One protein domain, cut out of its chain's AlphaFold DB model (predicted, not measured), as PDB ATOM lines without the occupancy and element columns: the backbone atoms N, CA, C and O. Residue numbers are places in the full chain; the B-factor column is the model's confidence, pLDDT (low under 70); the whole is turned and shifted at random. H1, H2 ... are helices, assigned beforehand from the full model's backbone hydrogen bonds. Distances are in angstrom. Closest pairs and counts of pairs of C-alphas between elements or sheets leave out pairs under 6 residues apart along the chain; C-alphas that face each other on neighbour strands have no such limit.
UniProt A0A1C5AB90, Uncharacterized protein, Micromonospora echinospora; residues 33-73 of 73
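AT A GLANCE: This is residues 33 to 73 of the 73 residues of an uncharacterized protein of Micromonospora echinospora (UniProt A0A1C5AB90). Look first for little regular structure: an elongated, loose model with helix H1 at one end, a link leading away from it, and at the other end the short helix H2 with a looping tail, residues 55 to 73. Residues 38 to 43, of which 38 to 41 belong to H1, stand free. The printed part has 41 residues with two named helices, H1 then H2, and no named strand; it is all helix by class, though under half of its residues are in named elements. The radius of gyration of the C-alphas is 11.8 A, and the spans are 32 by 17 by 12 A.

IN THESE COORDINATES: Find C-alpha 33 at (173.106, 132.230, 211.032); from there H1, residues 33 to 41, runs 12.3 A to C-alpha 41 at (167.771, 142.594, 215.059). H2 is residues 51 to 54, ending at C-alpha 54 at (172.174, 120.287, 226.853).

HOW THE PARTS SIT: H1 and H2 are apart, joined by a short link of 9 residues. In H1 every O i to N i+4 pair is within hydrogen-bond range; H2 is too short for such a pair.

THE WHOLE: The C-alphas of Arg 41 and Pro 59, the two farthest apart, are 33.5 A apart. The printed part has no cut. Look for pLDDT under 70 at residues 33 to 36 and residue 45.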
ATOM      1  N   GLY A  33     172.464 130.987 210.624       64.62
ATOM      2  CA  GLY A  33     173.106 132.230 211.032       64.62
ATOM      3  C   GLY A  33     172.337 133.485 210.613       64.62
ATOM      4  O   GLY A  33     172.259 134.434 211.395       64.62
ATOM      5  N   ALA A  34     171.715 133.504 209.430       67.94
ATOM      6  CA  ALA A  34     170.875 134.615 208.978       67.94
ATOM      7  C   ALA A  34     169.569 134.713 209.780       67.94
ATOM      8  O   ALA A  34     169.164 135.817 210.145       67.94
ATOM      9  N   GLN A  35     168.950 133.579 210.122       68.38
ATOM     10  CA  GLN A  35     167.777 133.547 211.004       68.38
ATOM     11  C   GLN A  35     168.127 134.038 212.416       68.38
ATOM     12  O   GLN A  35     167.438 134.901 212.962       68.38
ATOM     13  N   LEU A  36     169.259 133.585 212.967       69.81
ATOM     14  CA  LEU A  36     169.790 134.073 214.244       69.81
ATOM     15  C   LEU A  36     170.064 135.583 214.214       69.81
ATOM     16  O   LEU A  36     169.717 136.299 215.154       69.81
ATOM     17  N   GLN A  37     170.663 136.095 213.136       71.19
ATOM     18  CA  GLN A  37     170.901 137.530 212.975       71.19
ATOM     19  C   GLN A  37     169.602 138.330 212.839       71.19
ATOM     20  O   GLN A  37     169.509 139.428 213.390       71.19
ATOM     21  N   ALA A  38     168.609 137.820 212.108       76.00
ATOM     22  CA  ALA A  38     167.312 138.470 211.959       76.00
ATOM     23  C   ALA A  38     166.576 138.555 213.305       76.00
ATOM     24  O   ALA A  38     166.118 139.634 213.680       76.00
ATOM     25  N   ALA A  39     166.556 137.464 214.074       72.88
ATOM     26  CA  ALA A  39     165.951 137.433 215.401       72.88
ATOM     27  C   ALA A  39     166.648 138.399 216.380       72.88
ATOM     28  O   ALA A  39     165.979 139.164 217.077       72.88
ATOM     29  N   ARG A  40     167.989 138.480 216.350       73.81
ATOM     30  CA  ARG A  40     168.748 139.476 217.134       73.81
ATOM     31  C   ARG A  40     168.378 140.918 216.782       73.81
ATOM     32  O   ARG A  40     168.230 141.737 217.684       73.81
ATOM     33  N   ARG A  41     168.199 141.244 215.494       79.44
ATOM     34  CA  ARG A  41     167.771 142.594 215.059       79.44
ATOM     35  C   ARG A  41     166.369 142.959 215.546       79.44
ATOM     36  O   ARG A  41     166.086 144.136 215.726       79.44
ATOM     37  N   GLN A  42     165.516 141.965 215.777       84.88
ATOM     38  CA  GLN A  42     164.178 142.140 216.346       84.88
ATOM     39  C   GLN A  42     164.184 142.196 217.884       84.88
ATOM     40  O   GLN A  42     163.123 142.218 218.498       84.88
ATOM     41  N   GLY A  43     165.363 142.205 218.520       74.75
ATOM     42  CA  GLY A  43     165.497 142.217 219.977       74.75
ATOM     43  C   GLY A  43     165.188 140.874 220.641       74.75
ATOM     44  O   GLY A  43     165.059 140.817 221.862       74.75
ATOM     45  N   GLN A  44     165.072 139.791 219.868       76.81
ATOM     46  CA  GLN A  44     164.863 138.460 220.421       76.81
ATOM     47  C   GLN A  44     166.193 137.890 220.916       76.81
ATOM     48  O   GLN A  44     167.203 137.887 220.204       76.81
ATOM     49  N   ILE A  45     166.189 137.376 222.145       68.25
ATOM     50  CA  ILE A  45     167.310 136.609 222.684       68.25
ATOM     51  C   ILE A  45     167.179 135.188 222.142       68.25
ATOM     52  O   ILE A  45     166.332 134.421 222.591       68.25
ATOM     53  N   VAL A  46     168.019 134.844 221.168       71.19
ATOM     54  CA  VAL A  46     168.091 133.487 220.619       71.19
ATOM     55  C   VAL A  46     169.351 132.816 221.140       71.19
ATOM     56  O   VAL A  46     170.467 133.261 220.849       71.19
ATOM     57  N   CYS A  47     169.171 131.752 221.922       73.19
ATOM     58  CA  CYS A  47     170.266 130.867 222.290       73.19
ATOM     59  C   CYS A  47     170.669 130.058 221.048       73.19
ATOM     60  O   CYS A  47     169.801 129.455 220.422       73.19
ATOM     61  N   PRO A  48     171.955 130.042 220.654       71.44
ATOM     62  CA  PRO A  48     172.397 129.274 219.492       71.44
ATOM     63  C   PRO A  48     172.485 127.766 219.773       71.44
ATOM     64  O   PRO A  48     172.767 127.001 218.857       71.44
ATOM     65  N   PHE A  49     172.285 127.344 221.025       73.50
ATOM     66  CA  PHE A  49     172.309 125.945 221.428       73.50
ATOM     67  C   PHE A  49     170.891 125.440 221.663       73.50
ATOM     68  O   PHE A  49     170.093 126.112 222.318       73.50
ATOM     69  N   ASP A  50     170.614 124.232 221.187       76.00
ATOM     70  CA  ASP A  50     169.400 123.516 221.554       76.00
ATOM     71  C   ASP A  50     169.485 123.085 223.024       76.00
ATOM     72  O   ASP A  50     170.356 122.303 223.413       76.00
ATOM     73  N   HIS A  51     168.590 123.617 223.854       73.38
ATOM     74  CA  HIS A  51     168.552 123.312 225.280       73.38
ATOM     75  C   HIS A  51     168.216 121.842 225.551       73.38
ATOM     76  O   HIS A  51     168.754 121.285 226.502       73.38
ATOM     77  N   ALA A  52     167.437 121.182 224.685       73.62
ATOM     78  CA  ALA A  52     167.110 119.763 224.836       73.62
ATOM     79  C   ALA A  52     168.326 118.847 224.614       73.62
ATOM     80  O   ALA A  52     168.362 117.720 225.091       73.62
ATOM     81  N   MET A  53     169.352 119.322 223.901       73.12
ATOM     82  CA  MET A  53     170.621 118.598 223.777       73.12
ATOM     83  C   MET A  53     171.578 118.870 224.939       73.12
ATOM     84  O   MET A  53     172.570 118.162 225.097       73.12
ATOM     85  N   LEU A  54     171.323 119.910 225.732       75.62
ATOM     86  CA  LEU A  54     172.174 120.287 226.853       75.62
ATOM     87  C   LEU A  54     171.631 119.758 228.186       75.62
ATOM     88  O   LEU A  54     172.436 119.305 228.996       75.62
ATOM     89  N   ASP A  55     170.312 119.781 228.390       76.62
ATOM     90  CA  ASP A  55     169.651 119.420 229.647       76.62
ATOM     91  C   ASP A  55     169.917 117.947 230.038       76.62
ATOM     92  O   ASP A  55     169.593 117.037 229.268       76.62
ATOM     93  N   PRO A  56     170.491 117.669 231.226       76.94
ATOM     94  CA  PRO A  56     170.759 116.315 231.703       76.94
ATOM     95  C   PRO A  56     169.493 115.484 231.959       76.94
ATOM     96  O   PRO A  56     169.601 114.268 232.110       76.94
ATOM     97  N   ALA A  57     168.305 116.095 232.018       83.94
ATOM     98  CA  ALA A  57     167.037 115.368 232.055       83.94
ATOM     99  C   ALA A  57     166.721 114.667 230.719       83.94
ATOM    100  O   ALA A  57     165.918 113.732 230.679       83.94
ATOM    101  N   THR A  58     167.374 115.080 229.631       80.88
ATOM    102  CA  THR A  58     167.233 114.503 228.292       80.88
ATOM    103  C   THR A  58     168.325 113.461 228.013       80.88
ATOM    104  O   THR A  58     169.496 113.694 228.326       80.88
ATOM    105  N   PRO A  59     168.000 112.306 227.395       73.69
ATOM    106  CA  PRO A  59     169.004 111.304 227.040       73.69
ATOM    107  C   PRO A  59     170.085 111.885 226.120       73.69
ATOM    108  O   PRO A  59     169.803 112.276 224.990       73.69
ATOM    109  N   GLY A  60     171.329 111.913 226.603       73.88
ATOM    110  CA  GLY A  60     172.473 112.484 225.881       73.88
ATOM    111  C   GLY A  60     172.822 113.929 226.254       73.88
ATOM    112  O   GLY A  60     173.849 114.419 225.787       73.88
ATOM    113  N   GLY A  61     172.035 114.589 227.110       79.12
ATOM    114  CA  GLY A  61     172.379 115.896 227.667       79.12
ATOM    115  C   GLY A  61     173.461 115.818 228.747       79.12
ATOM    116  O   GLY A  61     173.571 114.829 229.473       79.12
ATOM    117  N   ALA A  62     174.291 116.858 228.837       76.25
ATOM    118  CA  ALA A  62     175.519 116.848 229.640       76.25
ATOM    119  C   ALA A  62     175.632 117.994 230.661       76.25
ATOM    120  O   ALA A  62     176.526 117.968 231.507       76.25
ATOM    121  N   PHE A  63     174.763 119.009 230.607       77.94
ATOM    122  CA  PHE A  63     174.966 120.261 231.333       77.94
ATOM    123  C   PHE A  63     173.680 120.780 231.977       77.94
ATOM    124  O   PHE A  63     172.703 121.042 231.297       77.94
ATOM    125  N   ALA A  64     173.698 121.041 233.287       76.81
ATOM    126  CA  ALA A  64     172.563 121.655 233.995       76.81
ATOM    127  C   ALA A  64     172.422 123.177 233.750       76.81
ATOM    128  O   ALA A  64     171.496 123.819 234.244       76.81
ATOM    129  N   ARG A  65     173.393 123.786 233.058       76.19
ATOM    130  CA  ARG A  65     173.414 125.208 232.691       76.19
ATOM    131  C   ARG A  65     174.031 125.372 231.312       76.19
ATOM    132  O   ARG A  65     174.970 124.654 230.973       76.19
ATOM    133  N   CYS A  66     173.564 126.349 230.540       79.62
ATOM    134  CA  CYS A  66     174.148 126.648 229.236       79.62
ATOM    135  C   CYS A  66     175.602 127.141 229.410       79.62
ATOM    136  O   CYS A  66     175.815 128.140 230.098       79.62
ATOM    137  N   PRO A  67     176.614 126.527 228.769       73.50
ATOM    138  CA  PRO A  67     178.017 126.922 228.945       73.50
ATOM    139  C   PRO A  67     178.336 128.318 228.385       73.50
ATOM    140  O   PRO A  67     179.354 128.908 228.737       73.50
ATOM    141  N   HIS A  68     177.473 128.862 227.520       73.25
ATOM    142  CA  HIS A  68     177.706 130.148 226.867       73.25
ATOM    143  C   HIS A  68     177.118 131.333 227.641       73.25
ATOM    144  O   HIS A  68     177.744 132.389 227.715       73.25
ATOM    145  N   CYS A  69     175.908 131.197 228.189       78.88
ATOM    146  CA  CYS A  69     175.222 132.284 228.899       78.88
ATOM    147  C   CYS A  69     174.977 131.997 230.384       78.88
ATOM    148  O   CYS A  69     174.481 132.872 231.087       78.88
ATOM    149  N   TRP A  70     175.319 130.797 230.866       75.06
ATOM    150  CA  TRP A  70     175.164 130.352 232.256       75.06
ATOM    151  C   TRP A  70     173.721 130.326 232.782       75.06
ATOM    152  O   TRP A  70     173.511 130.103 233.977       75.06
ATOM    153  N   ALA A  71     172.729 130.491 231.903       77.19
ATOM    154  CA  ALA A  71     171.323 130.297 232.231       77.19
ATOM    155  C   ALA A  71     171.057 128.836 232.632       77.19
ATOM    156  O   ALA A  71     171.694 127.918 232.108       77.19
ATOM    157  N   ALA A  72     170.124 128.637 233.565       76.25
ATOM    158  CA  ALA A  72     169.603 127.311 233.878       76.25
ATOM    159  C   ALA A  72     168.861 126.743 232.656       76.25
ATOM    160  O   ALA A  72     168.228 127.511 231.925       76.25
ATOM    161  N   LEU A  73     169.008 125.434 232.438       70.75
ATOM    162  CA  LEU A  73     168.375 124.682 231.353       70.75
ATOM    163  C   LEU A  73     167.115 123.984 231.859       70.75
ATOM    164  O   LEU A  73     167.153 123.522 233.023       70.75
TER     165      LEU A  73